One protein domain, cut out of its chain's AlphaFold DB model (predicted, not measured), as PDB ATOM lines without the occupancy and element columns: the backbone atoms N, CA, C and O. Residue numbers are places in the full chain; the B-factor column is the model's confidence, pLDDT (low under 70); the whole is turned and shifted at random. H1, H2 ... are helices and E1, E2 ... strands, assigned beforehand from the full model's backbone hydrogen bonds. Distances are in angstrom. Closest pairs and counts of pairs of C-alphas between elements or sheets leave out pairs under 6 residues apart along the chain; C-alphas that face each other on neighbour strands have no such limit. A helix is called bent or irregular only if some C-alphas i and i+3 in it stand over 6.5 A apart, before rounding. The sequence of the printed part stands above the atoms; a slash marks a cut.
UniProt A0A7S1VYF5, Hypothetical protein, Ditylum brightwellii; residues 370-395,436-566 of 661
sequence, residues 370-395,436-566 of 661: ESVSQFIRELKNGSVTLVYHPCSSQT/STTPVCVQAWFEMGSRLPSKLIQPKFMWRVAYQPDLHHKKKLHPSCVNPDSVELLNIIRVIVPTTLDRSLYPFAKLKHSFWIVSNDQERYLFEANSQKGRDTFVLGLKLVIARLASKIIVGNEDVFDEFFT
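Overview. This is residues 370 to 395 and 436 to 566 of the 661 residues of the protein "Hypothetical protein" of Ditylum brightwellii (UniProt A0A7S1VYF5). One seven-strand sheet is curled like part of a barrel and folds back on itself into two leaves that face each other, E4 E3 and E1 E7 E6 E5, with E2 as the hinge. The long helix H4 packs over E7, E6 and E5, H1 crosses H4 beside E2, short H5 follows H4, and residues 469 to 476, with H3, stick out. The printed part has 157 residues, in the order H1 E1 H2 E2 E3 H3 E4 E5 E6 E7 H4 H5, mixed helices and strands. The sheet, antiparallel throughout, runs E4 E3 E2 E1 E7 E6 E5. The whole is compact, with a radius of gyration of the C-alphas of 16.3 A and spans of 46 by 41 by 31 A.

Arrangement. The sheet is strongly twisted. Its edge strands are E4, residues 485 to 488, and E5, residues 492 to 496. E3, residues 460 to 465, pairs with E4 through N 461 and O 487, 2.8 A, and forms a hairpin with E2, residues 440 to 447, through N 443 and O 464, 2.8 A. E1, residues 384 to 389, pairs with E2 through N 388 and O 440, 2.8 A, and with E7, residues 524 to 528, through N 387 and O 528, 2.8 A. E5, E6, residues 514 to 519, and E7 are a meander, each strand the antiparallel neighbour of the one before; N 516 and O 496 are 2.8 A apart, N 515 and O 527 2.8 A. H4, residues 532 to 555, is on the sheet at a height of 8.8 A, over E7, E6 and E5; the C-alphas of Val 495 and Val 539, the closest of E5 and H4, are 6.3 A apart. H1, residues 370 to 380, is on the sheet over none of its strands. H1 touches residues 541 to 545 of H4, about perpendicular at 79 degrees, closest at the C-alphas of Phe 375 and Gly 541, 6.2 A. H5, residues 560 to 565, only just touches H4, with 3 pairs of C-alphas within 8 A, closest at those of Lys 552 and Val 560, 6.1 A. H2, residues 392 to 395, and H3, residues 469 to 472, are not on the sheet. In H1, H4 and H5 every O i to N i+4 pair is within hydrogen-bond range; H2 and H3 are too short for one.

Along the chain. H1 begins at C-alpha 370 (46.493, -8.293, -17.632) and is 15.0 A long. E2 measures 20.5 A, E3 and E6 16.6 A each, and E1 15.8 A. H4, 34.5 A long, ends at C-alpha 555 (36.463, -7.454, -35.428). H3 is irregular, with C-alphas 469 and 472 7.5 A apart; H2 is only just irregular, at 6.6 A between C-alphas 392 and 395.

Size, cuts and confidence. The C-alphas of His 473 and Val 555, the two farthest apart, are 52.7 A apart. Residues 396 to 435 are not printed, and C-alphas 395 and 436 are 11.5 A apart across the cut. The links E2 to E3, H3 to E4 and E5 to E6 are long. The mean pLDDT of the printed part is 88.4; residues 394 to 395, 436 and 468 to 481 are under 70.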
ATOM      1  N   GLU A 370      45.775  -7.334 -18.467       88.31
ATOM      2  CA  GLU A 370      46.493  -8.293 -17.632       88.31
ATOM      3  C   GLU A 370      45.565  -8.990 -16.629       88.31
ATOM      4  O   GLU A 370      45.604 -10.213 -16.515       88.31
ATOM      5  N   SER A 371      44.650  -8.269 -15.969       87.69
ATOM      6  CA  SER A 371      43.670  -8.873 -15.058       87.69
ATOM      7  C   SER A 371      42.764  -9.888 -15.760       87.69
ATOM      8  O   SER A 371      42.450 -10.942 -15.202       87.69
ATOM      9  N   VAL A 372      42.345  -9.601 -16.999       89.00
ATOM     10  CA  VAL A 372      41.544 -10.544 -17.799       89.00
ATOM     11  C   VAL A 372      42.373 -11.773 -18.166       89.00
ATOM     12  O   VAL A 372      41.895 -12.901 -18.032       89.00
ATOM     13  N   SER A 373      43.622 -11.568 -18.578       89.19
ATOM     14  CA  SER A 373      44.555 -12.642 -18.934       89.19
ATOM     15  C   SER A 373      44.871 -13.544 -17.739       89.19
ATOM     16  O   SER A 373      44.840 -14.772 -17.857       89.19
ATOM     17  N   GLN A 374      45.082 -12.952 -16.565       90.69
ATOM     18  CA  GLN A 374      45.290 -13.660 -15.307       90.69
ATOM     19  C   GLN A 374      44.049 -14.470 -14.910       90.69
ATOM     20  O   GLN A 374      44.169 -15.648 -14.576       90.69
ATOM     21  N   PHE A 375      42.846 -13.901 -15.036       92.00
ATOM     22  CA  PHE A 375      41.599 -14.626 -14.778       92.00
ATOM     23  C   PHE A 375      41.405 -15.819 -15.733       92.00
ATOM     24  O   PHE A 375      41.029 -16.915 -15.307       92.00
ATOM     25  N   ILE A 376      41.712 -15.648 -17.024       89.38
ATOM     26  CA  ILE A 376      41.703 -16.747 -18.003       89.38
ATOM     27  C   ILE A 376      42.718 -17.825 -17.607       89.38
ATOM     28  O   ILE A 376      42.407 -19.013 -17.694       89.38
ATOM     29  N   ARG A 377      43.918 -17.436 -17.160       90.00
ATOM     30  CA  ARG A 377      44.976 -18.360 -16.722       90.00
ATOM     31  C   ARG A 377      44.537 -19.186 -15.511       90.00
ATOM     32  O   ARG A 377      44.699 -20.404 -15.519       90.00
ATOM     33  N   GLU A 378      43.923 -18.554 -14.515       89.12
ATOM     34  CA  GLU A 378      43.358 -19.238 -13.347       89.12
ATOM     35  C   GLU A 378      42.285 -20.256 -13.751       89.12
ATOM     36  O   GLU A 378      42.323 -21.414 -13.325       89.12
ATOM     37  N   LEU A 379      41.379 -19.873 -14.653       88.19
ATOM     38  CA  LEU A 379      40.350 -20.784 -15.144       88.19
ATOM     39  C   LEU A 379      40.903 -21.925 -15.994       88.19
ATOM     40  O   LEU A 379      40.432 -23.050 -15.863       88.19
ATOM     41  N   LYS A 380      41.916 -21.687 -16.829       85.44
ATOM     42  CA  LYS A 380      42.584 -22.749 -17.601       85.44
ATOM     43  C   LYS A 380      43.252 -23.785 -16.701       85.44
ATOM     44  O   LYS A 380      43.206 -24.974 -17.001       85.44
ATOM     45  N   ASN A 381      43.827 -23.346 -15.586       86.44
ATOM     46  CA  ASN A 381      44.468 -24.235 -14.621       86.44
ATOM     47  C   ASN A 381      43.455 -25.077 -13.823       86.44
ATOM     48  O   ASN A 381      43.856 -25.947 -13.049       86.44
ATOM     49  N   GLY A 382      42.149 -24.822 -13.984       82.25
ATOM     50  CA  GLY A 382      41.089 -25.490 -13.233       82.25
ATOM     51  C   GLY A 382      41.184 -25.236 -11.731       82.25
ATOM     52  O   GLY A 382      40.702 -26.044 -10.943       82.25
ATOM     53  N   SER A 383      41.830 -24.151 -11.300       83.44
ATOM     54  CA  SER A 383      42.002 -23.854  -9.872       83.44
ATOM     55  C   SER A 383      40.719 -23.329  -9.226       83.44
ATOM     56  O   SER A 383      40.605 -23.303  -7.999       83.44
ATOM     57  N   VAL A 384      39.733 -22.932 -10.031       94.19
ATOM     58  CA  VAL A 384      38.513 -22.320  -9.520       94.19
ATOM     59  C   VAL A 384      37.565 -23.392  -8.996       94.19
ATOM     60  O   VAL A 384      37.023 -24.210  -9.741       94.19
ATOM     61  N   THR A 385      37.348 -23.356  -7.685       95.25
ATOM     62  CA  THR A 385      36.372 -24.198  -6.995       95.25
ATOM     63  C   THR A 385      35.131 -23.374  -6.676       95.25
ATOM     64  O   THR A 385      35.224 -22.308  -6.069       95.25
ATOM     65  N   LEU A 386      33.969 -23.876  -7.079       97.00
ATOM     66  CA  LEU A 386      32.659 -23.273  -6.849       97.00
ATOM     67  C   LEU A 386      31.734 -24.295  -6.183       97.00
ATOM     68  O   LEU A 386      32.018 -25.490  -6.136       97.00
ATOM     69  N   VAL A 387      30.592 -23.837  -5.691       96.81
ATOM     70  CA  VAL A 387      29.486 -24.703  -5.278       96.81
ATOM     71  C   VAL A 387      28.356 -24.535  -6.284       96.81
ATOM     72  O   VAL A 387      27.788 -23.455  -6.409       96.81
ATOM     73  N   TYR A 388      28.043 -25.588  -7.028       96.75
ATOM     74  CA  TYR A 388      26.930 -25.626  -7.965       96.75
ATOM     75  C   TYR A 388      25.654 -26.081  -7.256       96.75
ATOM     76  O   TYR A 388      25.654 -27.078  -6.529       96.75
ATOM     77  N   HIS A 389      24.558 -25.364  -7.482       95.69
ATOM     78  CA  HIS A 389      23.249 -25.687  -6.928       95.69
ATOM     79  C   HIS A 389      22.321 -26.169  -8.056       95.69
ATOM     80  O   HIS A 389      21.727 -25.337  -8.751       95.69
ATOM     81  N   PRO A 390      22.191 -27.492  -8.272       93.94
ATOM     82  CA  PRO A 390      21.375 -28.024  -9.359       93.94
ATOM     83  C   PRO A 390      19.901 -27.649  -9.165       93.94
ATOM     84  O   PRO A 390      19.329 -27.838  -8.091       93.94
ATOM     85  N   CYS A 391      19.268 -27.120 -10.214       89.06
ATOM     86  CA  CYS A 391      17.838 -26.830 -10.185       89.06
ATOM     87  C   CYS A 391      17.041 -28.108 -10.476       89.06
ATOM     88  O   CYS A 391      17.238 -28.736 -11.516       89.06
ATOM     89  N   SER A 392      16.085 -28.460  -9.615       77.00
ATOM     90  CA  SER A 392      15.219 -29.636  -9.801       77.00
ATOM     91  C   SER A 392      14.436 -29.618 -11.124       77.00
ATOM     92  O   SER A 392      14.153 -30.673 -11.690       77.00
ATOM     93  N   SER A 393      14.137 -28.428 -11.656       73.62
ATOM     94  CA  SER A 393      13.377 -28.249 -12.902       73.62
ATOM     95  C   SER A 393      14.183 -28.476 -14.193       73.62
ATOM     96  O   SER A 393      13.589 -28.663 -15.254       73.62
ATOM     97  N   GLN A 394      15.519 -28.520 -14.132       63.34
ATOM     98  CA  GLN A 394      16.383 -28.614 -15.324       63.34
ATOM     99  C   GLN A 394      16.482 -30.018 -15.930       63.34
ATOM    100  O   GLN A 394      17.089 -30.207 -16.979       63.34
ATOM    101  N   THR A 395      15.872 -31.025 -15.313       54.03
ATOM    102  CA  THR A 395      16.051 -32.437 -15.690       54.03
ATOM    103  C   THR A 395      15.356 -32.857 -16.994       54.03
ATOM    104  O   THR A 395      15.362 -34.039 -17.331       54.03
ATOM    105  N   SER A 436      18.898 -34.984  -6.069       53.75
ATOM    106  CA  SER A 436      19.386 -34.298  -4.885       53.75
ATOM    107  C   SER A 436      19.542 -32.818  -5.206       53.75
ATOM    108  O   SER A 436      20.485 -32.409  -5.876       53.75
ATOM    109  N   THR A 437      18.646 -31.995  -4.662       71.88
ATOM    110  CA  THR A 437      18.774 -30.529  -4.538       71.88
ATOM    111  C   THR A 437      19.948 -30.116  -3.637       71.88
ATOM    112  O   THR A 437      19.977 -29.018  -3.082       71.88
ATOM    113  N   THR A 438      20.884 -31.030  -3.393       89.62
ATOM    114  CA  THR A 438      22.025 -30.822  -2.522       89.62
ATOM    115  C   THR A 438      23.081 -30.039  -3.290       89.62
ATOM    116  O   THR A 438      23.395 -30.411  -4.424       89.62
ATOM    117  N   PRO A 439      23.656 -28.994  -2.686       94.25
ATOM    118  CA  PRO A 439      24.772 -28.273  -3.271       94.25
ATOM    119  C   PRO A 439      25.932 -29.225  -3.555       94.25
ATOM    120  O   PRO A 439      26.225 -30.115  -2.753       94.25
ATOM    121  N   VAL A 440      26.605 -29.026  -4.683       93.19
ATOM    122  CA  VAL A 440      27.724 -29.859  -5.118       93.19
ATOM    123  C   VAL A 440      28.953 -28.984  -5.278       93.19
ATOM    124  O   VAL A 440      28.935 -28.005  -6.015       93.19
ATOM    125  N   CYS A 441      30.045 -29.335  -4.603       94.19
ATOM    126  CA  CYS A 441      31.325 -28.681  -4.845       94.19
ATOM    127  C   CYS A 441      31.845 -29.089  -6.229       94.19
ATOM    128  O   CYS A 441      31.985 -30.281  -6.520       94.19
ATOM    129  N   VAL A 442      32.113 -28.106  -7.085       94.81
ATOM    130  CA  VAL A 442      32.560 -28.297  -8.462       94.81
ATOM    131  C   VAL A 442      33.875 -27.576  -8.721       94.81
ATOM    132  O   VAL A 442      34.127 -26.489  -8.211       94.81
ATOM    133  N   GLN A 443      34.708 -28.190  -9.547       94.38
ATOM    134  CA  GLN A 443      35.858 -27.558 -10.175       94.38
ATOM    135  C   GLN A 443      35.385 -26.984 -11.510       94.38
ATOM    136  O   GLN A 443      34.692 -27.691 -12.243       94.38
ATOM    137  N   ALA A 444      35.730 -25.737 -11.817       95.81
ATOM    138  CA  ALA A 444      35.338 -25.062 -13.051       95.81
ATOM    139  C   ALA A 444      36.566 -24.618 -13.862       95.81
ATOM    140  O   ALA A 444      37.581 -24.220 -13.290       95.81
ATOM    141  N   TRP A 445      36.479 -24.707 -15.191       94.88
ATOM    142  CA  TRP A 445      37.552 -24.321 -16.112       94.88
ATOM    143  C   TRP A 445      37.007 -23.867 -17.467       94.88
ATOM    144  O   TRP A 445      35.825 -24.040 -17.775       94.88
ATOM    145  N   PHE A 446      37.880 -23.294 -18.296       93.19
ATOM    146  CA  PHE A 446      37.591 -23.091 -19.713       93.19
ATOM    147  C   PHE A 446      38.182 -24.211 -20.556       93.19
ATOM    148  O   PHE A 446      39.344 -24.580 -20.396       93.19
ATOM    149  N   GLU A 447      37.387 -24.715 -21.492       91.94
ATOM    150  CA  GLU A 447      37.823 -25.699 -22.471       91.94
ATOM    151  C   GLU A 447      37.589 -25.196 -23.892       91.94
ATOM    152  O   GLU A 447      36.690 -24.393 -24.178       91.94
ATOM    153  N   MET A 448      38.427 -25.690 -24.797       88.62
ATOM    154  CA  MET A 448      38.276 -25.484 -26.223       88.62
ATOM    155  C   MET A 448      37.010 -26.201 -26.695       88.62
ATOM    156  O   MET A 448      36.954 -27.427 -26.746       88.62
ATOM    157  N   GLY A 449      35.957 -25.440 -26.992       87.19
ATOM    158  CA  GLY A 449      34.697 -26.022 -27.429       87.19
ATOM    159  C   GLY A 449      34.678 -26.349 -28.918       87.19
ATOM    160  O   GLY A 449      35.672 -26.747 -29.526       87.19
ATOM    161  N   SER A 450      33.500 -26.241 -29.523       85.19
ATOM    162  CA  SER A 450      33.291 -26.702 -30.892       85.19
ATOM    163  C   SER A 450      33.819 -25.686 -31.905       85.19
ATOM    164  O   SER A 450      33.580 -24.485 -31.790       85.19
ATOM    165  N   ARG A 451      34.510 -26.186 -32.935       83.06
ATOM    166  CA  ARG A 451      34.836 -25.408 -34.134       83.06
ATOM    167  C   ARG A 451      33.550 -25.131 -34.905       83.06
ATOM    168  O   ARG A 451      32.893 -26.056 -35.387       83.06
ATOM    169  N   LEU A 452      33.190 -23.862 -35.026       80.88
ATOM    170  CA  LEU A 452      32.190 -23.412 -35.976       80.88
ATOM    171  C   LEU A 452      32.751 -23.539 -37.404       80.88
ATOM    172  O   LEU A 452      33.968 -23.501 -37.601       80.88
ATOM    173  N   PRO A 453      31.884 -23.666 -38.426       79.81
ATOM    174  CA  PRO A 453      32.312 -23.773 -39.825       79.81
ATOM    175  C   PRO A 453      33.207 -22.618 -40.296       79.81
ATOM    176  O   PRO A 453      34.010 -22.794 -41.203       79.81
ATOM    177  N   SER A 454      33.101 -21.451 -39.660       75.75
ATOM    178  CA  SER A 454      33.863 -20.236 -39.957       75.75
ATOM    179  C   SER A 454      35.269 -20.219 -39.343       75.75
ATOM    180  O   SER A 454      35.759 -19.150 -39.004       75.75
ATOM    181  N   LYS A 455      35.885 -21.389 -39.106       78.50
ATOM    182  CA  LYS A 455      37.141 -21.570 -38.339       78.50
ATOM    183  C   LYS A 455      37.088 -21.094 -36.877       78.50
ATOM    184  O   LYS A 455      38.048 -21.291 -36.143       78.50
ATOM    185  N   LEU A 456      35.963 -20.538 -36.429       84.00
ATOM    186  CA  LEU A 456      35.842 -19.950 -35.104       84.00
ATOM    187  C   LEU A 456      35.618 -21.034 -34.048       84.00
ATOM    188  O   LEU A 456      34.595 -21.711 -34.070       84.00
ATOM    189  N   ILE A 457      36.543 -21.222 -33.115       85.69
ATOM    190  CA  ILE A 457      36.335 -22.086 -31.951       85.69
ATOM    191  C   ILE A 457      35.520 -21.337 -30.901       85.69
ATOM    192  O   ILE A 457      35.859 -20.233 -30.489       85.69
ATOM    193  N   GLN A 458      34.438 -21.944 -30.435       89.31
ATOM    194  CA  GLN A 458      33.629 -21.375 -29.370       89.31
ATOM    195  C   GLN A 458      34.094 -21.949 -28.025       89.31
ATOM    196  O   GLN A 458      33.896 -23.144 -27.802       89.31
ATOM    197  N   PRO A 459      34.711 -21.160 -27.126       92.81
ATOM    198  CA  PRO A 459      35.096 -21.651 -25.810       92.81
ATOM    199  C   PRO A 459      33.882 -22.111 -25.002       92.81
ATOM    200  O   PRO A 459      32.771 -21.589 -25.163       92.81
ATOM    201  N   LYS A 460      34.110 -23.061 -24.096       94.62
ATOM    202  CA  LYS A 460      33.106 -23.563 -23.155       94.62
ATOM    203  C   LYS A 460      33.560 -23.330 -21.726       94.62
ATOM    204  O   LYS A 460      34.712 -23.576 -21.390       94.62
ATOM    205  N   PHE A 461      32.636 -22.868 -20.896       96.12
ATOM    206  CA  PHE A 461      32.775 -22.875 -19.453       96.12
ATOM    207  C   PHE A 461      32.294 -24.237 -18.970       96.12
ATOM    208  O   PHE A 461      31.131 -24.586 -19.166       96.12
ATOM    209  N   MET A 462      33.214 -25.016 -18.421       95.69
ATOM    210  CA  MET A 462      33.013 -26.402 -18.018       95.69
ATOM    211  C   MET A 462      33.050 -26.496 -16.498       95.69
ATOM    212  O   MET A 462      33.795 -25.758 -15.848       95.69
ATOM    213  N   TRP A 463      32.309 -27.440 -15.927       95.81
ATOM    214  CA  TRP A 463      32.458 -27.796 -14.522       95.81
ATOM    215  C   TRP A 463      32.204 -29.283 -14.274       95.81
ATOM    216  O   TRP A 463      31.475 -29.960 -14.995       95.81
ATOM    217  N   ARG A 464      32.828 -29.816 -13.222       92.81
ATOM    218  CA  ARG A 464      32.594 -31.185 -12.732       92.81
ATOM    219  C   ARG A 464      32.678 -31.228 -11.222       92.81
ATOM    220  O   ARG A 464      33.325 -30.383 -10.617       92.81
ATOM    221  N   VAL A 465      32.102 -32.260 -10.621       91.81
ATOM    222  CA  VAL A 465      32.194 -32.503  -9.176       91.81
ATOM    223  C   VAL A 465      33.662 -32.614  -8.741       91.81
ATOM    224  O   VAL A 465      34.396 -33.450  -9.264       91.81
ATOM    225  N   ALA A 466      34.088 -31.767  -7.798       87.38
ATOM    226  CA  ALA A 466      35.474 -31.702  -7.325       87.38
ATOM    227  C   ALA A 466      35.819 -32.837  -6.349       87.38
ATOM    228  O   ALA A 466      36.950 -33.317  -6.323       87.38
ATOM    229  N   TYR A 467      34.842 -33.278  -5.553       78.00
ATOM    230  CA  TYR A 467      35.040 -34.286  -4.518       78.00
ATOM    231  C   TYR A 467      33.966 -35.370  -4.601       78.00
ATOM    232  O   TYR A 467      32.773 -35.081  -4.521       78.00
ATOM    233  N   GLN A 468      34.388 -36.628  -4.750       66.38
ATOM    234  CA  GLN A 468      33.514 -37.784  -4.554       66.38
ATOM    235  C   GLN A 468      33.716 -38.306  -3.125       66.38
ATOM    236  O   GLN A 468      34.800 -38.807  -2.830       66.38
ATOM    237  N   PRO A 469      32.714 -38.221  -2.232       61.75
ATOM    238  CA  PRO A 469      32.872 -38.598  -0.823       61.75
ATOM    239  C   PRO A 469      33.342 -40.045  -0.589       61.75
ATOM    240  O   PRO A 469      33.981 -40.325   0.420       61.75
ATOM    241  N   ASP A 470      33.158 -40.942  -1.561       64.62
ATOM    242  CA  ASP A 470      33.576 -42.349  -1.470       64.62
ATOM    243  C   ASP A 470      35.047 -42.611  -1.864       64.62
ATOM    244  O   ASP A 470      35.487 -43.763  -1.965       64.62
ATOM    245  N   LEU A 471      35.834 -41.555  -2.095       60.00
ATOM    246  CA  LEU A 471      37.234 -41.648  -2.526       60.00
ATOM    247  C   LEU A 471      38.135 -42.413  -1.556       60.00
ATOM    248  O   LEU A 471      39.082 -43.073  -1.986       60.00
ATOM    249  N   HIS A 472      37.831 -42.389  -0.258       63.47
ATOM    250  CA  HIS A 472      38.638 -43.096   0.737       63.47
ATOM    251  C   HIS A 472      38.615 -44.619   0.549       63.47
ATOM    252  O   HIS A 472      39.622 -45.284   0.796       63.47
ATOM    253  N   HIS A 473      37.511 -45.176   0.043       67.88
ATOM    254  CA  HIS A 473      37.397 -46.612  -0.223       67.88
ATOM    255  C   HIS A 473      37.829 -46.986  -1.643       67.88
ATOM    256  O   HIS A 473      38.273 -48.107  -1.889       67.88
ATOM    257  N   LYS A 474      37.765 -46.036  -2.579       59.41
ATOM    258  CA  LYS A 474      38.214 -46.206  -3.960       59.41
ATOM    259  C   LYS A 474      39.446 -45.332  -4.177       59.41
ATOM    260  O   LYS A 474      39.339 -44.239  -4.715       59.41
ATOM    261  N   LYS A 475      40.631 -45.852  -3.813       54.72
ATOM    262  CA  LYS A 475      41.982 -45.246  -3.982       54.72
ATOM    263  C   LYS A 475      42.351 -44.805  -5.414       54.72
ATOM    264  O   LYS A 475      43.499 -44.482  -5.699       54.72
ATOM    265  N   LYS A 476      41.400 -44.809  -6.339       52.94
ATOM    266  CA  LYS A 476      41.536 -44.317  -7.694       52.94
ATOM    267  C   LYS A 476      40.377 -43.353  -7.907       52.94
ATOM    268  O   LYS A 476      39.232 -43.794  -7.993       52.94
ATOM    269  N   LEU A 477      40.690 -42.057  -7.998       53.75
ATOM    270  CA  LEU A 477      39.854 -41.099  -8.718       53.75
ATOM    271  C   LEU A 477      39.660 -41.712 -10.100       53.75
ATOM    272  O   LEU A 477      40.539 -41.608 -10.955       53.75
ATOM    273  N   HIS A 478      38.569 -42.450 -10.305       52.44
ATOM    274  CA  HIS A 478      38.158 -42.739 -11.662       52.44
ATOM    275  C   HIS A 478      37.966 -41.353 -12.273       52.44
ATOM    276  O   HIS A 478      37.173 -40.595 -11.706       52.44
ATOM    277  N   PRO A 479      38.704 -40.970 -13.337       57.12
ATOM    278  CA  PRO A 479      38.306 -39.817 -14.130       57.12
ATOM    279  C   PRO A 479      36.836 -40.065 -14.423       57.12
ATOM    280  O   PRO A 479      36.496 -41.096 -15.009       57.12
ATOM    281  N   SER A 480      35.979 -39.260 -13.799       55.19
ATOM    282  CA  SER A 480      34.571 -39.588 -13.662       55.19
ATOM    283  C   SER A 480      34.058 -39.857 -15.063       55.19
ATOM    284  O   SER A 480      34.140 -38.978 -15.912       55.19
ATOM    285  N   CYS A 481      33.548 -41.060 -15.327       58.81
ATOM    286  CA  CYS A 481      32.975 -41.403 -16.631       58.81
ATOM    287  C   CYS A 481      31.757 -40.522 -16.981       58.81
ATOM    288  O   CYS A 481      31.166 -40.662 -18.045       58.81
ATOM    289  N   VAL A 482      31.367 -39.637 -16.064       78.00
ATOM    290  CA  VAL A 482      30.372 -38.596 -16.242       78.00
ATOM    291  C   VAL A 482      31.006 -37.451 -17.022       78.00
ATOM    292  O   VAL A 482      31.984 -36.847 -16.574       78.00
ATOM    293  N   ASN A 483      30.426 -37.162 -18.185       87.88
ATOM    294  CA  ASN A 483      30.789 -35.994 -18.971       87.88
ATOM    295  C   ASN A 483      30.642 -34.735 -18.103       87.88
ATOM    296  O   ASN A 483      29.599 -34.586 -17.460       87.88
ATOM    297  N   PRO A 484      31.658 -33.858 -18.059       92.31
ATOM    298  CA  PRO A 484      31.540 -32.587 -17.361       92.31
ATOM    299  C   PRO A 484      30.369 -31.779 -17.925       92.31
ATOM    300  O   PRO A 484      30.108 -31.799 -19.132       92.31
ATOM    301  N   ASP A 485      29.678 -31.069 -17.042       94.50
ATOM    302  CA  ASP A 485      28.651 -30.120 -17.444       94.50
ATOM    303  C   ASP A 485      29.321 -28.912 -18.114       94.50
ATOM    304  O   ASP A 485      30.489 -28.599 -17.855       94.50
ATOM    305  N   SER A 486      28.604 -28.247 -19.020       95.88
ATOM    306  CA  SER A 486      29.184 -27.145 -19.784       95.88
ATOM    307  C   SER A 486      28.158 -26.156 -20.309       95.88
ATOM    308  O   SER A 486      27.037 -26.531 -20.642       95.88
ATOM    309  N   VAL A 487      28.591 -24.908 -20.474       96.31
ATOM    310  CA  VAL A 487      27.877 -23.868 -21.216       96.31
ATOM    311  C   VAL A 487      28.848 -23.164 -22.160       96.31
ATOM    312  O   VAL A 487      29.969 -22.812 -21.794       96.31
ATOM    313  N   GLU A 488      28.450 -22.970 -23.413       95.44
ATOM    314  CA  GLU A 488      29.284 -22.250 -24.376       95.44
ATOM    315  C   GLU A 488      29.345 -20.760 -24.021       95.44
ATOM    316  O   GLU A 488      28.310 -20.155 -23.743       95.44
ATOM    317  N   LEU A 489      30.525 -20.134 -24.085       95.38
ATOM    318  CA  LEU A 489      30.699 -18.744 -23.631       95.38
ATOM    319  C   LEU A 489      29.796 -17.763 -24.381       95.38
ATOM    320  O   LEU A 489      29.193 -16.892 -23.764       95.38
ATOM    321  N   LEU A 490      29.645 -17.933 -25.697       94.12
ATOM    322  CA  LEU A 490      28.754 -17.088 -26.502       94.12
ATOM    323  C   LEU A 490      27.263 -17.367 -26.265       94.12
ATOM    324  O   LEU A 490      26.430 -16.542 -26.636       94.12
ATOM    325  N   ASN A 491      26.919 -18.501 -25.643       95.94
ATOM    326  CA  ASN A 491      25.545 -18.774 -25.227       95.94
ATOM    327  C   ASN A 491      25.224 -18.116 -23.886       95.94
ATOM    328  O   ASN A 491      24.045 -17.994 -23.572       95.94
ATOM    329  N   ILE A 492      26.214 -17.666 -23.110       97.38
ATOM    330  CA  ILE A 492      25.972 -16.920 -21.873       97.38
ATOM    331  C   ILE A 492      25.464 -15.524 -22.240       97.38
ATOM    332  O   ILE A 492      26.189 -14.698 -22.790       97.38
ATOM    333  N   ILE A 493      24.204 -15.240 -21.910       97.06
ATOM    334  CA  ILE A 493      23.593 -13.931 -22.168       97.06
ATOM    335  C   ILE A 493      23.790 -12.969 -21.003       97.06
ATOM    336  O   ILE A 493      23.871 -11.758 -21.215       97.06
ATOM    337  N   ARG A 494      23.815 -13.486 -19.768       97.44
ATOM    338  CA  ARG A 494      23.917 -12.681 -18.550       97.44
ATOM    339  C   ARG A 494      24.650 -13.448 -17.458       97.44
ATOM    340  O   ARG A 494      24.395 -14.629 -17.240       97.44
ATOM    341  N   VAL A 495      25.485 -12.723 -16.721       98.19
ATOM    342  CA  VAL A 495      26.061 -13.159 -15.445       98.19
ATOM    343  C   VAL A 495      25.550 -12.195 -14.376       98.19
ATOM    344  O   VAL A 495      25.818 -10.991 -14.450       98.19
ATOM    345  N   ILE A 496      24.734 -12.684 -13.443       98.06
ATOM    346  CA  ILE A 496      23.905 -11.843 -12.565       98.06
ATOM    347  C   ILE A 496      24.210 -12.153 -11.104       98.06
ATOM    348  O   ILE A 496      24.193 -13.310 -10.697       98.06
ATOM    349  N   VAL A 497      24.407 -11.115 -10.295       98.38
ATOM    350  CA  VAL A 497      24.402 -11.240  -8.835       98.38
ATOM    351  C   VAL A 497      22.946 -11.161  -8.357       98.38
ATOM    352  O   VAL A 497      22.323 -10.113  -8.531       98.38
ATOM    353  N   PRO A 498      22.352 -12.239  -7.812       97.94
ATOM    354  CA  PRO A 498      20.986 -12.205  -7.317       97.94
ATOM    355  C   PRO A 498      20.840 -11.239  -6.142       97.94
ATOM    356  O   PRO A 498      21.620 -11.270  -5.193       97.94
ATOM    357  N   THR A 499      19.781 -10.436  -6.178       98.06
ATOM    358  CA  THR A 499      19.313  -9.638  -5.033       98.06
ATOM    359  C   THR A 499      18.423 -10.454  -4.100       98.06
ATOM    360  O   THR A 499      18.370 -10.194  -2.903       98.06
ATOM    361  N   THR A 500      17.754 -11.476  -4.635       97.56
ATOM    362  CA  THR A 500      16.886 -12.400  -3.901       97.56
ATOM    363  C   THR A 500      17.123 -13.833  -4.374       97.56
ATOM    364  O   THR A 500      17.364 -14.064  -5.560       97.56
ATOM    365  N   LEU A 501      17.013 -14.801  -3.462       96.44
ATOM    366  CA  LEU A 501      17.059 -16.232  -3.770       96.44
ATOM    367  C   LEU A 501      15.769 -16.897  -3.309       96.44
ATOM    368  O   LEU A 501      15.341 -16.701  -2.172       96.44
ATOM    369  N   ASP A 502      15.194 -17.722  -4.178       95.56
ATOM    370  CA  ASP A 502      14.091 -18.592  -3.797       95.56
ATOM    371  C   ASP A 502      14.622 -19.733  -2.919       95.56
ATOM    372  O   ASP A 502      15.277 -20.665  -3.388       95.56
ATOM    373  N   ARG A 503      14.343 -19.639  -1.617       94.69
ATOM    374  CA  ARG A 503      14.775 -20.620  -0.615       94.69
ATOM    375  C   ARG A 503      14.059 -21.959  -0.738       94.69
ATOM    376  O   ARG A 503      14.563 -22.936  -0.198       94.69
ATOM    377  N   SER A 504      12.926 -22.016  -1.440       93.12
ATOM    378  CA  SER A 504      12.245 -23.285  -1.709       93.12
ATOM    379  C   SER A 504      13.024 -24.137  -2.714       93.12
ATOM    380  O   SER A 504      13.085 -25.356  -2.571       93.12
ATOM    381  N   LEU A 505      13.683 -23.489  -3.680       92.06
ATOM    382  CA  LEU A 505      14.520 -24.142  -4.686       92.06
ATOM    383  C   LEU A 505      15.967 -24.315  -4.211       92.06
ATOM    384  O   LEU A 505      16.586 -25.341  -4.485       92.06
ATOM    385  N   TYR A 506      16.495 -23.328  -3.481       94.25
ATOM    386  CA  TYR A 506      17.897 -23.272  -3.057       94.25
ATOM    387  C   TYR A 506      18.018 -23.020  -1.551       94.25
ATOM    388  O   TYR A 506      18.476 -21.951  -1.126       94.25
ATOM    389  N   PRO A 507      17.612 -23.990  -0.712       94.06
ATOM    390  CA  PRO A 507      17.583 -23.803   0.737       94.06
ATOM    391  C   PRO A 507      18.966 -23.481   1.317       94.06
ATOM    392  O   PRO A 507      19.074 -22.680   2.244       94.06
ATOM    393  N   PHE A 508      20.030 -24.030   0.725       95.38
ATOM    394  CA  PHE A 508      21.393 -23.944   1.253       95.38
ATOM    395  C   PHE A 508      22.268 -22.847   0.622       95.38
ATOM    396  O   PHE A 508      23.358 -22.594   1.124       95.38
ATOM    397  N   ALA A 509      21.826 -22.188  -0.455       96.50
ATOM    398  CA  ALA A 509      22.656 -21.224  -1.182       96.50
ATOM    399  C   ALA A 509      22.860 -19.916  -0.402       96.50
ATOM    400  O   ALA A 509      21.902 -19.303   0.084       96.50
ATOM    401  N   LYS A 510      24.095 -19.423  -0.299       97.75
ATOM    402  CA  LYS A 510      24.367 -18.135   0.364       97.75
ATOM    403  C   LYS A 510      24.198 -16.980  -0.618       97.75
ATOM    404  O   LYS A 510      25.014 -16.804  -1.518       97.75
ATOM    405  N   LEU A 511      23.186 -16.131  -0.407       98.00
ATOM    406  CA  LEU A 511      22.870 -14.989  -1.287       98.00
ATOM    407  C   LEU A 511      24.087 -14.100  -1.592       98.00
ATOM    408  O   LEU A 511      24.357 -13.802  -2.752       98.00
ATOM    409  N   LYS A 512      24.866 -13.734  -0.566       98.38
ATOM    410  CA  LYS A 512      26.056 -12.877  -0.711       98.38
ATOM    411  C   LYS A 512      27.183 -13.515  -1.530       98.38
ATOM    412  O   LYS A 512      28.072 -12.809  -1.980       98.38
ATOM    413  N   HIS A 513      27.179 -14.830  -1.703       98.44
ATOM    414  CA  HIS A 513      28.238 -15.565  -2.399       98.44
ATOM    415  C   HIS A 513      27.753 -16.166  -3.723       98.44
ATOM    416  O   HIS A 513      28.552 -16.673  -4.505       98.44
ATOM    417  N   SER A 514      26.445 -16.114  -3.974       98.38
ATOM    418  CA  SER A 514      25.817 -16.746  -5.126       98.38
ATOM    419  C   SER A 514      25.790 -15.832  -6.344       98.38
ATOM    420  O   SER A 514      25.654 -14.619  -6.200       98.38
ATOM    421  N   PHE A 515      25.846 -16.409  -7.538       98.56
ATOM    422  CA  PHE A 515      25.640 -15.736  -8.816       98.56
ATOM    423  C   PHE A 515      24.986 -16.680  -9.835       98.56
ATOM    424  O   PHE A 515      25.107 -17.901  -9.752       98.56
ATOM    425  N   TRP A 516      24.286 -16.097 -10.803       98.12
ATOM    426  CA  TRP A 516      23.620 -16.802 -11.891       98.12
ATOM    427  C   TRP A 516      24.404 -16.679 -13.184       98.12
ATOM    428  O   TRP A 516      24.794 -15.575 -13.568       98.12
ATOM    429  N   ILE A 517      24.520 -17.786 -13.905       98.25
ATOM    430  CA  ILE A 517      24.807 -17.787 -15.337       98.25
ATOM    431  C   ILE A 517      23.494 -18.088 -16.050       98.25
ATOM    432  O   ILE A 517      22.866 -19.111 -15.785       98.25
ATOM    433  N   VAL A 518      23.065 -17.181 -16.924       97.62
ATOM    434  CA  VAL A 518      21.878 -17.371 -17.762       97.62
ATOM    435  C   VAL A 518      22.334 -17.559 -19.197       97.62
ATOM    436  O   VAL A 518      23.048 -16.704 -19.733       97.62
ATOM    437  N   SER A 519      21.922 -18.659 -19.813       97.25
ATOM    438  CA  SER A 519      22.207 -18.976 -21.209       97.25
ATOM    439  C   SER A 519      21.085 -18.526 -22.152       97.25
ATOM    440  O   SER A 519      20.018 -18.070 -21.737       97.25
ATOM    441  N   ASN A 520      21.349 -18.583 -23.456       96.38
ATOM    442  CA  ASN A 520      20.448 -18.123 -24.513       96.38
ATOM    443  C   ASN A 520      19.123 -18.908 -24.564       96.38
ATOM    444  O   ASN A 520      18.077 -18.351 -24.885       96.38
ATOM    445  N   ASP A 521      19.157 -20.183 -24.190       95.44
ATOM    446  CA  ASP A 521      17.992 -21.056 -23.994       95.44
ATOM    447  C   ASP A 521      17.228 -20.782 -22.685       95.44
ATOM    448  O   ASP A 521      16.284 -21.496 -22.361       95.44
ATOM    449  N   GLN A 522      17.589 -19.717 -21.960       95.75
ATOM    450  CA  GLN A 522      17.029 -19.338 -20.661       95.75
ATOM    451  C   GLN A 522      17.294 -20.356 -19.543       95.75
ATOM    452  O   GLN A 522      16.689 -20.239 -18.471       95.75
ATOM    453  N   GLU A 523      18.216 -21.306 -19.734       95.50
ATOM    454  CA  GLU A 523      18.706 -22.118 -18.623       95.50
ATOM    455  C   GLU A 523      19.479 -21.235 -17.628       95.50
ATOM    456  O   GLU A 523      20.108 -20.231 -17.981       95.50
ATOM    457  N   ARG A 524      19.349 -21.558 -16.336       95.94
ATOM    458  CA  ARG A 524      19.877 -20.748 -15.229       95.94
ATOM    459  C   ARG A 524      20.721 -21.597 -14.301       95.94
ATOM    460  O   ARG A 524      20.190 -22.380 -13.520       95.94
ATOM    461  N   TYR A 525      22.024 -21.394 -14.316       97.06
ATOM    462  CA  TYR A 525      22.947 -22.131 -13.464       97.06
ATOM    463  C   TYR A 525      23.299 -21.281 -12.243       97.06
ATOM    464  O   TYR A 525      23.785 -20.156 -12.394       97.06
ATOM    465  N   LEU A 526      23.017 -21.794 -11.042       97.44
ATOM    466  CA  LEU A 526      23.352 -21.128  -9.784       97.44
ATOM    467  C   LEU A 526      24.683 -21.652  -9.261       97.44
ATOM    468  O   LEU A 526      24.813 -22.841  -8.965       97.44
ATOM    469  N   PHE A 527      25.633 -20.745  -9.087       98.12
ATOM    470  CA  PHE A 527      26.918 -21.036  -8.471       98.12
ATOM    471  C   PHE A 527      27.109 -20.189  -7.223       98.12
ATOM    472  O   PHE A 527      26.579 -19.086  -7.121       98.12
ATOM    473  N   GLU A 528      27.895 -20.695  -6.289       98.19
ATOM    474  CA  GLU A 528      28.313 -20.015  -5.075       98.19
ATOM    475  C   GLU A 528      29.844 -20.039  -4.976       98.19
ATOM    476  O   GLU A 528      30.479 -21.081  -5.136       98.19
ATOM    477  N   ALA A 529      30.437 -18.867  -4.750       98.12
ATOM    478  CA  ALA A 529      31.867 -18.707  -4.515       98.12
ATOM    479  C   ALA A 529      32.212 -18.878  -3.024       98.12
ATOM    480  O   ALA A 529      31.341 -18.889  -2.155       98.12
ATOM    481  N   ASN A 530      33.505 -18.956  -2.706       97.25
ATOM    482  CA  ASN A 530      33.973 -19.065  -1.319       97.25
ATOM    483  C   ASN A 530      33.667 -17.819  -0.458       97.25
ATOM    484  O   ASN A 530      33.577 -17.913   0.763       97.25
ATOM    485  N   SER A 531      33.504 -16.659  -1.091       97.94
ATOM    486  CA  SER A 531      33.344 -15.357  -0.452       97.94
ATOM    487  C   SER A 531      32.585 -14.402  -1.372       97.94
ATOM    488  O   SER A 531      32.530 -14.600  -2.588       97.94
ATOM    489  N   GLN A 532      32.035 -13.326  -0.807       97.81
ATOM    490  CA  GLN A 532      31.403 -12.261  -1.592       97.81
ATOM    491  C   GLN A 532      32.394 -11.598  -2.561       97.81
ATOM    492  O   GLN A 532      32.074 -11.409  -3.731       97.81
ATOM    493  N   LYS A 533      33.616 -11.308  -2.099       97.12
ATOM    494  CA  LYS A 533      34.679 -10.757  -2.951       97.12
ATOM    495  C   LYS A 533      35.015 -11.713  -4.098       97.12
ATOM    496  O   LYS A 533      35.063 -11.284  -5.243       97.12
ATOM    497  N   GLY A 534      35.165 -13.008  -3.804       96.62
ATOM    498  CA  GLY A 534      35.402 -14.040  -4.816       96.62
ATOM    499  C   GLY A 534      34.276 -14.127  -5.850       96.62
ATOM    500  O   GLY A 534      34.554 -14.206  -7.043       96.62
ATOM    501  N   ARG A 535      33.011 -14.027  -5.416       97.56
ATOM    502  CA  ARG A 535      31.852 -13.914  -6.316       97.56
ATOM    503  C   ARG A 535      31.988 -12.699  -7.231       97.56
ATOM    504  O   ARG A 535      31.827 -12.838  -8.438       97.56
ATOM    505  N   ASP A 536      32.250 -11.522  -6.670       97.38
ATOM    506  CA  ASP A 536      32.282 -10.265  -7.424       97.38
ATOM    507  C   ASP A 536      33.428 -10.254  -8.446       97.38
ATOM    508  O   ASP A 536      33.199  -9.943  -9.618       97.38
ATOM    509  N   THR A 537      34.622 -10.704  -8.041       95.75
ATOM    510  CA  THR A 537      35.767 -10.916  -8.938       95.75
ATOM    511  C   THR A 537      35.422 -11.901 -10.054       95.75
ATOM    512  O   THR A 537      35.670 -11.606 -11.220       95.75
ATOM    513  N   PHE A 538      34.803 -13.041  -9.731       96.81
ATOM    514  CA  PHE A 538      34.448 -14.052 -10.726       96.81
ATOM    515  C   PHE A 538      33.406 -13.548 -11.731       96.81
ATOM    516  O   PHE A 538      33.563 -13.726 -12.937       96.81
ATOM    517  N   VAL A 539      32.346 -12.891 -11.251       97.56
ATOM    518  CA  VAL A 539      31.292 -12.323 -12.102       97.56
ATOM    519  C   VAL A 539      31.870 -11.281 -13.056       97.56
ATOM    520  O   VAL A 539      31.524 -11.279 -14.239       97.56
ATOM    521  N   LEU A 540      32.736 -10.400 -12.558       96.19
ATOM    522  CA  LEU A 540      33.378  -9.367 -13.362       96.19
ATOM    523  C   LEU A 540      34.358  -9.968 -14.378       96.19
ATOM    524  O   LEU A 540      34.258  -9.655 -15.565       96.19
ATOM    525  N   GLY A 541      35.223 -10.888 -13.947       95.69
ATOM    526  CA  GLY A 541      36.162 -11.594 -14.817       95.69
ATOM    527  C   GLY A 541      35.452 -12.345 -15.942       95.69
ATOM    528  O   GLY A 541      35.791 -12.181 -17.113       95.69
ATOM    529  N   LEU A 542      34.388 -13.091 -15.623       96.88
ATOM    530  CA  LEU A 542      33.613 -13.823 -16.624       96.88
ATOM    531  C   LEU A 542      32.924 -12.878 -17.622       96.88
ATOM    532  O   LEU A 542      32.916 -13.158 -18.821       96.88
ATOM    533  N   LYS A 543      32.385 -11.739 -17.165       96.50
ATOM    534  CA  LYS A 543      31.809 -10.714 -18.055       96.50
ATOM    535  C   LYS A 543      32.845 -10.140 -19.015       96.50
ATOM    536  O   LYS A 543      32.550 -10.023 -20.202       96.50
ATOM    537  N   LEU A 544      34.035  -9.801 -18.519       94.44
ATOM    538  CA  LEU A 544      35.114  -9.256 -19.343       94.44
ATOM    539  C   LEU A 544      35.606 -10.272 -20.368       94.44
ATOM    540  O   LEU A 544      35.759  -9.927 -21.534       94.44
ATOM    541  N   VAL A 545      35.759 -11.534 -19.967       94.19
ATOM    542  CA  VAL A 545      36.098 -12.635 -20.876       94.19
ATOM    543  C   VAL A 545      35.079 -12.756 -22.011       94.19
ATOM    544  O   VAL A 545      35.465 -12.793 -23.179       94.19
ATOM    545  N   ILE A 546      33.779 -12.766 -21.696       95.12
ATOM    546  CA  ILE A 546      32.714 -12.855 -22.708       95.12
ATOM    547  C   ILE A 546      32.717 -11.619 -23.618       95.12
ATOM    548  O   ILE A 546      32.605 -11.757 -24.836       95.12
ATOM    549  N   ALA A 547      32.865 -10.417 -23.052       94.19
ATOM    550  CA  ALA A 547      32.897  -9.170 -23.811       94.19
ATOM    551  C   ALA A 547      34.109  -9.102 -24.756       94.19
ATOM    552  O   ALA A 547      33.954  -8.768 -25.931       94.19
ATOM    553  N   ARG A 548      35.298  -9.478 -24.270       92.38
ATOM    554  CA  ARG A 548      36.543  -9.521 -25.047       92.38
ATOM    555  C   ARG A 548      36.458 -10.539 -26.180       92.38
ATOM    556  O   ARG A 548      36.771 -10.204 -27.321       92.38
ATOM    557  N   LEU A 549      35.948 -11.738 -25.892       92.25
ATOM    558  CA  LEU A 549      35.691 -12.764 -26.901       92.25
ATOM    559  C   LEU A 549      34.732 -12.247 -27.982       92.25
ATOM    560  O   LEU A 549      35.033 -12.337 -29.169       92.25
ATOM    561  N   ALA A 550      33.593 -11.668 -27.590       92.81
ATOM    562  CA  ALA A 550      32.621 -11.124 -28.535       92.81
ATOM    563  C   ALA A 550      33.216  -9.997 -29.394       92.81
ATOM    564  O   ALA A 550      32.995  -9.977 -30.603       92.81
ATOM    565  N   SER A 551      34.000  -9.098 -28.791       92.75
ATOM    566  CA  SER A 551      34.685  -8.009 -29.492       92.75
ATOM    567  C   SER A 551      35.633  -8.540 -30.568       92.75
ATOM    568  O   SER A 551      35.499  -8.179 -31.738       92.75
ATOM    569  N   LYS A 552      36.517  -9.484 -30.219       90.56
ATOM    570  CA  LYS A 552      37.455 -10.080 -31.182       90.56
ATOM    571  C   LYS A 552      36.752 -10.800 -32.330       90.56
ATOM    572  O   LYS A 552      37.167 -10.665 -33.478       90.56
ATOM    573  N   ILE A 553      35.652 -11.494 -32.042       90.06
ATOM    574  CA  ILE A 553      34.828 -12.144 -33.068       90.06
ATOM    575  C   ILE A 553      34.203 -11.118 -34.019       90.06
ATOM    576  O   ILE A 553      34.172 -11.348 -35.225       90.06
ATOM    577  N   ILE A 554      33.701  -9.997 -33.496       91.50
ATOM    578  CA  ILE A 554      33.087  -8.935 -34.308       91.50
ATOM    579  C   ILE A 554      34.127  -8.247 -35.197       91.50
ATOM    580  O   ILE A 554      33.824  -7.951 -36.351       91.50
ATOM    581  N   VAL A 555      35.332  -8.016 -34.673       93.31
ATOM    582  CA  VAL A 555      36.463  -7.454 -35.428       93.31
ATOM    583  C   VAL A 555      36.983  -8.445 -36.479       93.31
ATOM    584  O   VAL A 555      37.591  -8.027 -37.458       93.31
ATOM    585  N   GLY A 556      36.705  -9.743 -36.321       89.12
ATOM    586  CA  GLY A 556      37.220 -10.784 -37.206       89.12
ATOM    587  C   GLY A 556      38.701 -11.079 -36.967       89.12
ATOM    588  O   GLY A 556      39.388 -11.502 -37.887       89.12
ATOM    589  N   ASN A 557      39.195 -10.837 -35.750       87.44
ATOM    590  CA  ASN A 557      40.578 -11.132 -35.397       87.44
ATOM    591  C   ASN A 557      40.764 -12.658 -35.266       87.44
ATOM    592  O   ASN A 557      40.121 -13.295 -34.425       87.44
ATOM    593  N   GLU A 558      41.625 -13.233 -36.105       85.00
ATOM    594  CA  GLU A 558      41.898 -14.676 -36.139       85.00
ATOM    595  C   GLU A 558      42.710 -15.153 -34.915       85.00
ATOM    596  O   GLU A 558      42.511 -16.280 -34.457       85.00
ATOM    597  N   ASP A 559      43.486 -14.265 -34.283       84.44
ATOM    598  CA  ASP A 559      44.332 -14.530 -33.103       84.44
ATOM    599  C   ASP A 559      43.525 -14.648 -31.800       84.44
ATOM    600  O   ASP A 559      44.072 -14.788 -30.700       84.44
ATOM    601  N   VAL A 560      42.191 -14.574 -31.878       82.81
ATOM    602  CA  VAL A 560      41.324 -14.837 -30.721       82.81
ATOM    603  C   VAL A 560      41.589 -16.234 -30.151       82.81
ATOM    604  O   VAL A 560      41.430 -16.456 -28.956       82.81
ATOM    605  N   PHE A 561      42.023 -17.191 -30.973       77.94
ATOM    606  CA  PHE A 561      42.320 -18.537 -30.491       77.94
ATOM    607  C   PHE A 561      43.557 -18.590 -29.624       77.94
ATOM    608  O   PHE A 561      43.510 -19.196 -28.551       77.94
ATOM    609  N   ASP A 562      44.628 -17.940 -30.054       83.50
ATOM    610  CA  ASP A 562      45.900 -18.042 -29.360       83.50
ATOM    611  C   ASP A 562      45.841 -17.390 -27.989       83.50
ATOM    612  O   ASP A 562      46.296 -17.963 -27.001       83.50
ATOM    613  N   GLU A 563      45.141 -16.270 -27.878       80.69
ATOM    614  CA  GLU A 563      44.912 -15.632 -26.589       80.69
ATOM    615  C   GLU A 563      44.109 -16.530 -25.628       80.69
ATOM    616  O   GLU A 563      44.512 -16.808 -24.490       80.69
ATOM    617  N   PHE A 564      42.962 -17.039 -26.080       79.94
ATOM    618  CA  PHE A 564      42.051 -17.770 -25.202       79.94
ATOM    619  C   PHE A 564      42.453 -19.220 -24.967       79.94
ATOM    620  O   PHE A 564      41.993 -19.794 -23.985       79.94
ATOM    621  N   PHE A 565      43.343 -19.816 -25.767       78.12
ATOM    622  CA  PHE A 565      43.661 -21.247 -25.669       78.12
ATOM    623  C   PHE A 565      45.139 -21.600 -25.672       78.12
ATOM    624  O   PHE A 565      45.458 -22.698 -25.226       78.12
ATOM    625  N   THR A 566      46.037 -20.690 -26.037       79.44
ATOM    626  CA  THR A 566      47.478 -20.952 -25.998       79.44
ATOM    627  C   THR A 566      48.020 -20.378 -24.686       79.44
ATOM    628  O   THR A 566      48.185 -19.167 -24.557       79.44
TER     629      THR A 566